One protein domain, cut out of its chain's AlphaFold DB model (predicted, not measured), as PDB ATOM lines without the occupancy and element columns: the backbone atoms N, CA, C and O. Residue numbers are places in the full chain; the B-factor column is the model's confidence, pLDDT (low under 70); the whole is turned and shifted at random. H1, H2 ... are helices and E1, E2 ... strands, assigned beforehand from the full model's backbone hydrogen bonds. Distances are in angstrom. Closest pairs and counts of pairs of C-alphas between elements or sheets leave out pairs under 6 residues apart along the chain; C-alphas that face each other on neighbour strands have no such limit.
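AT A GLANCE: This is residues 50 to 122 of the 362 residues of an uncharacterized protein of Collichthys lucidus (UniProt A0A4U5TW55). A long, narrow model: a two-stranded ribbon, E1 beside E2, makes one end, and three helices make an open frame beyond it. H1 and H3 spread apart as a V from the end next to the ribbon, H2 stands across the wide end of the V, and the turn round Gly 89 makes the far tip. The printed part has 73 residues, with three named helices and two named strands in the order E1, H1, H2, H3, E2; the sheet, in the order E1 - E2, is antiparallel, and the class is mixed, helices and strands. The whole is extended, with a radius of gyration of the C-alphas of 18.9 A, and it spans 65 by 25 by 12 A, a rod.

HOW THE PARTS SIT: E1, residues 54 to 60, and E2, residues 113 to 119, are antiparallel neighbours, with 150 degrees between their directions. The C-alphas of Thr 57 and Thr 116 face each other at 4.4 A. N 54 and O 119, 2.9 A apart, and N 113 and O 60, 2.9 A apart, are within hydrogen-bond range. A tight link of one residue joins E2 to H3, residues 93 to 111. H3 touches H1, residues 65 to 75, with residues 107 to 111 alone; the closest C-alphas are those of Ala 65 and Val 111, 5.9 A apart. H1 and H3 run opposite ways at a steep tilt of 45 degrees. H3 touches H2, residues 79 to 84, with residues 96 to 100 alone; the closest C-alphas are those of Phe 81 and Tyr 96, 5.9 A apart. H2 and H3 run opposite ways at a steep tilt of 57 degrees. H1 and H2 are apart, and so are E1 and H3. In H1, H2 and H3 every O i to N i+4 pair is within hydrogen-bond range.

IN THESE COORDINATES: E1 begins at C-alpha 54 (199.164, 184.213, 266.577) and is 18.0 A long; E2 is 18.2 A long and ends at C-alpha 119 (195.189, 182.035, 269.137). H3, the longest helix, begins at C-alpha 93 (199.603, 144.025, 248.437) and measures 26.9 A. H1 measures 15.5 A and H2 8.6 A. Between H2 and H3, residues 86 to 87 pair with residues 90 to 91, antiparallel.

THE WHOLE: The C-alphas farthest apart are those of Arg 50 and Gly 89, at 65.4 A, while the C-alphas of Arg 50 and Asn 122 are 10.0 A apart. The printed part has no cut. The link from H2 to H3 is short, the others are tight. The mean pLDDT of the printed part is 84.1, and residues 50 to 53 and 119 to 122 are under 70.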
ATOM      1  N   ARG A  50     202.333 191.601 276.063       50.66
ATOM      2  CA  ARG A  50     203.658 191.007 275.765       50.66
ATOM      3  C   ARG A  50     203.758 190.231 274.450       50.66
ATOM      4  O   ARG A  50     204.847 190.167 273.901       50.66
ATOM      5  N   HIS A  51     202.660 189.694 273.919       54.00
ATOM      6  CA  HIS A  51     202.705 188.849 272.721       54.00
ATOM      7  C   HIS A  51     201.531 189.153 271.787       54.00
ATOM      8  O   HIS A  51     200.384 189.272 272.232       54.00
ATOM      9  N   THR A  52     201.817 189.293 270.493       63.69
ATOM     10  CA  THR A  52     200.793 189.474 269.464       63.69
ATOM     11  C   THR A  52     199.980 188.183 269.299       63.69
ATOM     12  O   THR A  52     200.524 187.084 269.439       63.69
ATOM     13  N   PRO A  53     198.662 188.275 269.036       68.81
ATOM     14  CA  PRO A  53     197.853 187.104 268.725       68.81
ATOM     15  C   PRO A  53     198.442 186.353 267.529       68.81
ATOM     16  O   PRO A  53     198.722 186.958 266.496       68.81
ATOM     17  N   THR A  54     198.619 185.041 267.655       78.06
ATOM     18  CA  THR A  54     199.164 184.213 266.577       78.06
ATOM     19  C   THR A  54     198.023 183.712 265.704       78.06
ATOM     20  O   THR A  54     197.058 183.132 266.209       78.06
ATOM     21  N   GLN A  55     198.115 183.910 264.391       79.06
ATOM     22  CA  GLN A  55     197.223 183.235 263.453       79.06
ATOM     23  C   GLN A  55     197.734 181.815 263.213       79.06
ATOM     24  O   GLN A  55     198.917 181.608 262.951       79.06
ATOM     25  N   ARG A  56     196.847 180.830 263.348       79.75
ATOM     26  CA  ARG A  56     197.123 179.432 263.016       79.75
ATOM     27  C   ARG A  56     196.064 178.939 262.049       79.75
ATOM     28  O   ARG A  56     194.872 179.096 262.313       79.75
ATOM     29  N   THR A  57     196.502 178.335 260.956       81.56
ATOM     30  CA  THR A  57     195.625 177.606 260.042       81.56
ATOM     31  C   THR A  57     195.401 176.216 260.617       81.56
ATOM     32  O   THR A  57     196.360 175.534 260.970       81.56
ATOM     33  N   ILE A  58     194.141 175.823 260.768       82.81
ATOM     34  CA  ILE A  58     193.755 174.468 261.167       82.81
ATOM     35  C   ILE A  58     192.926 173.833 260.053       82.81
ATOM     36  O   ILE A  58     192.134 174.521 259.406       82.81
ATOM     37  N   THR A  59     193.097 172.533 259.842       86.12
ATOM     38  CA  THR A  59     192.198 171.719 259.023       86.12
ATOM     39  C   THR A  59     190.952 171.386 259.834       86.12
ATOM     40  O   THR A  59     191.025 171.007 261.005       86.12
ATOM     41  N   VAL A  60     189.787 171.613 259.236       87.38
ATOM     42  CA  VAL A  60     188.484 171.433 259.874       87.38
ATOM     43  C   VAL A  60     187.604 170.592 258.967       87.38
ATOM     44  O   VAL A  60     187.450 170.882 257.783       87.38
ATOM     45  N   TRP A  61     186.980 169.586 259.566       89.19
ATOM     46  CA  TRP A  61     185.929 168.805 258.936       89.19
ATOM     47  C   TRP A  61     184.631 169.620 258.906       89.19
ATOM     48  O   TRP A  61     184.137 170.000 259.977       89.19
ATOM     49  N   PRO A  62     184.093 169.952 257.721       87.94
ATOM     50  CA  PRO A  62     182.786 170.587 257.629       87.94
ATOM     51  C   PRO A  62     181.678 169.616 258.076       87.94
ATOM     52  O   PRO A  62     181.889 168.412 258.202       87.94
ATOM     53  N   SER A  63     180.494 170.141 258.400       87.81
ATOM     54  CA  SER A  63     179.408 169.345 259.002       87.81
ATOM     55  C   SER A  63     178.855 168.255 258.081       87.81
ATOM     56  O   SER A  63     178.327 167.260 258.560       87.81
ATOM     57  N   ASP A  64     178.969 168.464 256.776       89.56
ATOM     58  CA  ASP A  64     178.580 167.560 255.696       89.56
ATOM     59  C   ASP A  64     179.706 166.605 255.271       89.56
ATOM     60  O   ASP A  64     179.460 165.700 254.483       89.56
ATOM     61  N   ALA A  65     180.914 166.733 255.833       88.81
ATOM     62  CA  ALA A  65     182.081 165.958 255.418       88.81
ATOM     63  C   ALA A  65     181.858 164.446 255.380       88.81
ATOM     64  O   ALA A  65     182.313 163.769 254.462       88.81
ATOM     65  N   ALA A  66     181.170 163.918 256.392       88.88
ATOM     66  CA  ALA A  66     180.897 162.492 256.491       88.88
ATOM     67  C   ALA A  66     180.016 162.002 255.332       88.88
ATOM     68  O   ALA A  66     180.285 160.942 254.778       88.88
ATOM     69  N   LEU A  67     179.012 162.795 254.941       90.50
ATOM     70  CA  LEU A  67     178.128 162.477 253.819       90.50
ATOM     71  C   LEU A  67     178.895 162.557 252.497       90.50
ATOM     72  O   LEU A  67     178.820 161.640 251.691       90.50
ATOM     73  N   THR A  68     179.697 163.606 252.308       89.56
ATOM     74  CA  THR A  68     180.495 163.790 251.089       89.56
ATOM     75  C   THR A  68     181.528 162.678 250.899       89.56
ATOM     76  O   THR A  68     181.696 162.181 249.788       89.56
ATOM     77  N   LEU A  69     182.201 162.247 251.972       91.81
ATOM     78  CA  LEU A  69     183.123 161.108 251.919       91.81
ATOM     79  C   LEU A  69     182.396 159.799 251.619       91.81
ATOM     80  O   LEU A  69     182.882 159.001 250.821       91.81
ATOM     81  N   GLN A  70     181.238 159.584 252.243       92.44
ATOM     82  CA  GLN A  70     180.434 158.392 252.009       92.44
ATOM     83  C   GLN A  70     179.990 158.299 250.543       92.44
ATOM     84  O   GLN A  70     180.170 157.253 249.924       92.44
ATOM     85  N   ASP A  71     179.490 159.396 249.972       91.31
ATOM     86  CA  ASP A  71     179.126 159.484 248.556       91.31
ATOM     87  C   ASP A  71     180.336 159.277 247.636       91.31
ATOM     88  O   ASP A  71     180.214 158.621 246.600       91.31
ATOM     89  N   CYS A  72     181.505 159.813 248.005       90.19
ATOM     90  CA  CYS A  72     182.746 159.624 247.255       90.19
ATOM     91  C   CYS A  72     183.097 158.133 247.166       90.19
ATOM     92  O   CYS A  72     183.188 157.590 246.070       90.19
ATOM     93  N   PHE A  73     183.167 157.448 248.312       92.00
ATOM     94  CA  PHE A  73     183.552 156.035 248.399       92.00
ATOM     95  C   PHE A  73     182.550 155.072 247.760       92.00
ATOM     96  O   PHE A  73     182.945 154.002 247.303       92.00
ATOM     97  N   GLN A  74     181.266 155.436 247.718       92.12
ATOM     98  CA  GLN A  74     180.245 154.655 247.014       92.12
ATOM     99  C   GLN A  74     180.379 154.732 245.491       92.12
ATOM    100  O   GLN A  74     179.941 153.821 244.795       92.12
ATOM    101  N   ARG A  75     180.947 155.824 244.969       88.88
ATOM    102  CA  ARG A  75     181.146 156.037 243.528       88.88
ATOM    103  C   ARG A  75     182.526 155.601 243.053       88.88
ATOM    104  O   ARG A  75     182.728 155.477 241.849       88.88
ATOM    105  N   THR A  76     183.466 155.408 243.973       92.12
ATOM    106  CA  THR A  76     184.793 154.886 243.666       92.12
ATOM    107  C   THR A  76     184.683 153.447 243.178       92.12
ATOM    108  O   THR A  76     184.169 152.580 243.884       92.12
ATOM    109  N   ASP A  77     185.215 153.185 241.989       90.50
ATOM    110  CA  ASP A  77     185.494 151.822 241.560       90.50
ATOM    111  C   ASP A  77     186.773 151.340 242.250       90.50
ATOM    112  O   ASP A  77     187.873 151.801 241.947       90.50
ATOM    113  N   TRP A  78     186.627 150.442 243.221       89.56
ATOM    114  CA  TRP A  78     187.755 149.919 243.988       89.56
ATOM    115  C   TRP A  78     188.570 148.875 243.213       89.56
ATOM    116  O   TRP A  78     189.716 148.613 243.584       89.56
ATOM    117  N   GLN A  79     188.020 148.299 242.133       87.69
ATOM    118  CA  GLN A  79     188.711 147.276 241.344       87.69
ATOM    119  C   GLN A  79     189.929 147.853 240.618       87.69
ATOM    120  O   GLN A  79     190.954 147.177 240.516       87.69
ATOM    121  N   ILE A  80     189.880 149.136 240.243       90.56
ATOM    122  CA  ILE A  80     190.982 149.824 239.559       90.56
ATOM    123  C   ILE A  80     192.293 149.794 240.357       90.56
ATOM    124  O   ILE A  80     193.369 149.708 239.774       90.56
ATOM    125  N   PHE A  81     192.224 149.814 241.694       89.06
ATOM    126  CA  PHE A  81     193.412 149.736 242.545       89.06
ATOM    127  C   PHE A  81     194.006 148.330 242.539       89.06
ATOM    128  O   PHE A  81     195.225 148.181 242.526       89.06
ATOM    129  N   SER A  82     193.155 147.300 242.540       84.62
ATOM    130  CA  SER A  82     193.608 145.906 242.492       84.62
ATOM    131  C   SER A  82     194.203 145.536 241.137       84.62
ATOM    132  O   SER A  82     195.175 144.793 241.092       84.62
ATOM    133  N   GLU A  83     193.660 146.088 240.052       86.56
ATOM    134  CA  GLU A  83     194.177 145.895 238.696       86.56
ATOM    135  C   GLU A  83     195.493 146.645 238.484       86.56
ATOM    136  O   GLU A  83     196.423 146.092 237.905       86.56
ATOM    137  N   ALA A  84     195.605 147.876 238.996       83.88
ATOM    138  CA  ALA A  84     196.831 148.666 238.902       83.88
ATOM    139  C   ALA A  84     197.998 148.060 239.698       83.88
ATOM    140  O   ALA A  84     199.141 148.178 239.275       83.88
ATOM    141  N   ALA A  85     197.706 147.402 240.822       84.44
ATOM    142  CA  ALA A  85     198.698 146.715 241.644       84.44
ATOM    143  C   ALA A  85     198.979 145.269 241.186       84.44
ATOM    144  O   ALA A  85     199.769 144.567 241.814       84.44
ATOM    145  N   ALA A  86     198.317 144.780 240.131       82.38
ATOM    146  CA  ALA A  86     198.540 143.435 239.617       82.38
ATOM    147  C   ALA A  86     199.659 143.428 238.562       82.38
ATOM    148  O   ALA A  86     199.498 143.945 237.458       82.38
ATOM    149  N   LEU A  87     200.768 142.756 238.871       73.06
ATOM    150  CA  LEU A  87     201.838 142.433 237.925       73.06
ATOM    151  C   LEU A  87     201.887 140.911 237.751       73.06
ATOM    152  O   LEU A  87     201.900 140.161 238.722       73.06
ATOM    153  N   GLU A  88     201.849 140.444 236.499       74.62
ATOM    154  CA  GLU A  88     201.902 139.010 236.146       74.62
ATOM    155  C   GLU A  88     200.821 138.134 236.821       74.62
ATOM    156  O   GLU A  88     201.009 136.942 237.052       74.62
ATOM    157  N   GLY A  89     199.650 138.710 237.121       70.44
ATOM    158  CA  GLY A  89     198.528 137.992 237.740       70.44
ATOM    159  C   GLY A  89     198.614 137.860 239.264       70.44
ATOM    160  O   GLY A  89     197.734 137.243 239.864       70.44
ATOM    161  N   GLN A  90     199.624 138.467 239.895       74.75
ATOM    162  CA  GLN A  90     199.753 138.552 241.345       74.75
ATOM    163  C   GLN A  90     199.634 140.012 241.796       74.75
ATOM    164  O   GLN A  90     200.308 140.897 241.278       74.75
ATOM    165  N   VAL A  91     198.737 140.267 242.750       80.06
ATOM    166  CA  VAL A  91     198.525 141.608 243.312       80.06
ATOM    167  C   VAL A  91     199.646 141.909 244.302       80.06
ATOM    168  O   VAL A  91     199.794 141.195 245.297       80.06
ATOM    169  N   ASP A  92     200.408 142.971 244.052       87.69
ATOM    170  CA  ASP A  92     201.288 143.559 245.053       87.69
ATOM    171  C   ASP A  92     200.428 144.219 246.138       87.69
ATOM    172  O   ASP A  92     199.771 145.244 245.943       87.69
ATOM    173  N   LEU A  93     200.406 143.584 247.307       87.81
ATOM    174  CA  LEU A  93     199.603 144.025 248.437       87.81
ATOM    175  C   LEU A  93     200.066 145.388 248.976       87.81
ATOM    176  O   LEU A  93     199.242 146.162 249.466       87.81
ATOM    177  N   GLU A  94     201.363 145.686 248.904       88.38
ATOM    178  CA  GLU A  94     201.916 146.951 249.390       88.38
ATOM    179  C   GLU A  94     201.516 148.091 248.450       88.38
ATOM    180  O   GLU A  94     201.021 149.128 248.897       88.38
ATOM    181  N   GLU A  95     201.631 147.878 247.140       87.75
ATOM    182  CA  GLU A  95     201.220 148.868 246.142       87.75
ATOM    183  C   GLU A  95     199.704 149.108 246.176       87.75
ATOM    184  O   GLU A  95     199.255 150.257 246.209       87.75
ATOM    185  N   TYR A  96     198.908 148.039 246.295       88.19
ATOM    186  CA  TYR A  96     197.456 148.128 246.458       88.19
ATOM    187  C   TYR A  96     197.062 148.932 247.704       88.19
ATOM    188  O   TYR A  96     196.254 149.863 247.630       88.19
ATOM    189  N   THR A  97     197.633 148.594 248.865       89.38
ATOM    190  CA  THR A  97     197.300 149.271 250.127       89.38
ATOM    191  C   THR A  97     197.757 150.726 250.123       89.38
ATOM    192  O   THR A  97     197.000 151.594 250.561       89.38
ATOM    193  N   SER A  98     198.936 151.015 249.573       90.00
ATOM    194  CA  SER A  98     199.453 152.373 249.407       90.00
ATOM    195  C   SER A  98     198.556 153.216 248.495       90.00
ATOM    196  O   SER A  98     198.187 154.336 248.856       90.00
ATOM    197  N   ALA A  99     198.112 152.665 247.360       90.62
ATOM    198  CA  ALA A  99     197.229 153.359 246.426       90.62
ATOM    199  C   ALA A  99     195.849 153.656 247.040       90.62
ATOM    200  O   ALA A  99     195.352 154.783 246.949       90.62
ATOM    201  N   VAL A 100     195.262 152.682 247.745       90.94
ATOM    202  CA  VAL A 100     193.991 152.847 248.472       90.94
ATOM    203  C   VAL A 100     194.117 153.893 249.585       90.94
ATOM    204  O   VAL A 100     193.282 154.795 249.686       90.94
ATOM    205  N   LEU A 101     195.168 153.824 250.408       93.06
ATOM    206  CA  LEU A 101     195.420 154.797 251.479       93.06
ATOM    207  C   LEU A 101     195.686 156.202 250.930       93.06
ATOM    208  O   LEU A 101     195.218 157.187 251.510       93.06
ATOM    209  N   GLY A 102     196.398 156.299 249.806       93.50
ATOM    210  CA  GLY A 102     196.637 157.544 249.087       93.50
ATOM    211  C   GLY A 102     195.334 158.169 248.596       93.50
ATOM    212  O   GLY A 102     195.088 159.351 248.843       93.50
ATOM    213  N   TYR A 103     194.451 157.372 247.990       93.31
ATOM    214  CA  TYR A 103     193.140 157.840 247.539       93.31
ATOM    215  C   TYR A 103     192.240 158.285 248.698       93.31
ATOM    216  O   TYR A 103     191.651 159.367 248.644       93.31
ATOM    217  N   ILE A 104     192.164 157.504 249.780       92.56
ATOM    218  CA  ILE A 104     191.392 157.875 250.977       92.56
ATOM    219  C   ILE A 104     191.934 159.171 251.589       92.56
ATOM    220  O   ILE A 104     191.152 160.053 251.947       92.56
ATOM    221  N   SER A 105     193.260 159.314 251.681       92.12
ATOM    222  CA  SER A 105     193.891 160.540 252.186       92.12
ATOM    223  C   SER A 105     193.566 161.732 251.294       92.12
ATOM    224  O   SER A 105     193.200 162.787 251.804       92.12
ATOM    225  N   LYS A 106     193.587 161.551 249.969       92.75
ATOM    226  CA  LYS A 106     193.190 162.585 249.012       92.75
ATOM    227  C   LYS A 106     191.725 162.998 249.185       92.75
ATOM    228  O   LYS A 106     191.431 164.189 249.252       92.75
ATOM    229  N   CYS A 107     190.819 162.034 249.347       89.50
ATOM    230  CA  CYS A 107     189.409 162.309 249.627       89.50
ATOM    231  C   CYS A 107     189.235 163.078 250.944       89.50
ATOM    232  O   CYS A 107     188.441 164.014 251.021       89.50
ATOM    233  N   ALA A 108     189.985 162.707 251.985       89.75
ATOM    234  CA  ALA A 108     189.983 163.425 253.253       89.75
ATOM    235  C   ALA A 108     190.466 164.873 253.076       89.75
ATOM    236  O   ALA A 108     189.824 165.793 253.578       89.75
ATOM    237  N   GLU A 109     191.549 165.092 252.331       90.31
ATOM    238  CA  GLU A 109     192.069 166.429 252.034       90.31
ATOM    239  C   GLU A 109     191.058 167.289 251.270       90.31
ATOM    240  O   GLU A 109     190.815 168.424 251.682       90.31
ATOM    241  N   ASP A 110     190.420 166.740 250.233       88.75
ATOM    242  CA  ASP A 110     189.454 167.456 249.387       88.75
ATOM    243  C   ASP A 110     188.173 167.846 250.137       88.75
ATOM    244  O   ASP A 110     187.565 168.878 249.852       88.75
ATOM    245  N   VAL A 111     187.771 167.041 251.124       90.00
ATOM    246  CA  VAL A 111     186.605 167.326 251.969       90.00
ATOM    247  C   VAL A 111     186.955 168.258 253.133       90.00
ATOM    248  O   VAL A 111     186.102 169.009 253.619       90.00
ATOM    249  N   THR A 112     188.198 168.241 253.619       89.00
ATOM    250  CA  THR A 112     188.605 169.145 254.698       89.00
ATOM    251  C   THR A 112     188.707 170.591 254.226       89.00
ATOM    252  O   THR A 112     189.167 170.905 253.135       89.00
ATOM    253  N   THR A 113     188.319 171.519 255.099       87.75
ATOM    254  CA  THR A 113     188.451 172.956 254.840       87.75
ATOM    255  C   THR A 113     189.514 173.563 255.742       87.75
ATOM    256  O   THR A 113     189.660 173.194 256.911       87.75
ATOM    257  N   THR A 114     190.273 174.524 255.218       85.19
ATOM    258  CA  THR A 114     191.247 175.272 256.015       85.19
ATOM    259  C   THR A 114     190.565 176.455 256.690       85.19
ATOM    260  O   THR A 114     189.855 177.249 256.073       85.19
ATOM    261  N   ARG A 115     190.768 176.586 258.001       82.81
ATOM    262  CA  ARG A 115     190.226 177.690 258.788       82.81
ATOM    263  C   ARG A 115     191.334 178.382 259.558       82.81
ATOM    264  O   ARG A 115     192.018 177.772 260.377       82.81
ATOM    265  N   THR A 116     191.449 179.689 259.367       80.81
ATOM    266  CA  THR A 116     192.358 180.516 260.161       80.81
ATOM    267  C   THR A 116     191.719 180.837 261.505       80.81
ATOM    268  O   THR A 116     190.631 181.418 261.578       80.81
ATOM    269  N   ILE A 117     192.396 180.465 262.589       77.25
ATOM    270  CA  ILE A 117     192.020 180.836 263.949       77.25
ATOM    271  C   ILE A 117     193.063 181.772 264.553       77.25
ATOM    272  O   ILE A 117     194.269 181.605 264.380       77.25
ATOM    273  N   THR A 118     192.592 182.759 265.306       76.88
ATOM    274  CA  THR A 118     193.458 183.613 266.118       76.88
ATOM    275  C   THR A 118     193.611 182.986 267.500       76.88
ATOM    276  O   THR A 118     192.653 182.890 268.274       76.88
ATOM    277  N   VAL A 119     194.825 182.544 267.817       68.75
ATOM    278  CA  VAL A 119     195.189 182.035 269.137       68.75
ATOM    279  C   VAL A 119     195.791 183.183 269.933       68.75
ATOM    280  O   VAL A 119     196.784 183.791 269.537       68.75
ATOM    281  N   TYR A 120     195.164 183.501 271.063       69.88
ATOM    282  CA  TYR A 120     195.700 184.504 271.973       69.88
ATOM    283  C   TYR A 120     196.664 183.812 272.946       69.88
ATOM    284  O   TYR A 120     196.285 182.787 273.512       69.88
ATOM    285  N   PRO A 121     197.857 184.376 273.188       57.16
ATOM    286  CA  PRO A 121     198.871 183.812 274.085       57.16
ATOM    287  C   PRO A 121     198.361 183.486 275.498       57.16
ATOM    288  O   PRO A 121     198.870 182.587 276.142       57.16
ATOM    289  N   ASN A 122     197.311 184.171 275.964       63.00
ATOM    290  CA  ASN A 122     196.689 183.946 277.272       63.00
ATOM    291  C   ASN A 122     195.256 183.385 277.146       63.00
ATOM    292  O   ASN A 122     194.344 183.779 277.884       63.00
TER     293      ASN A 122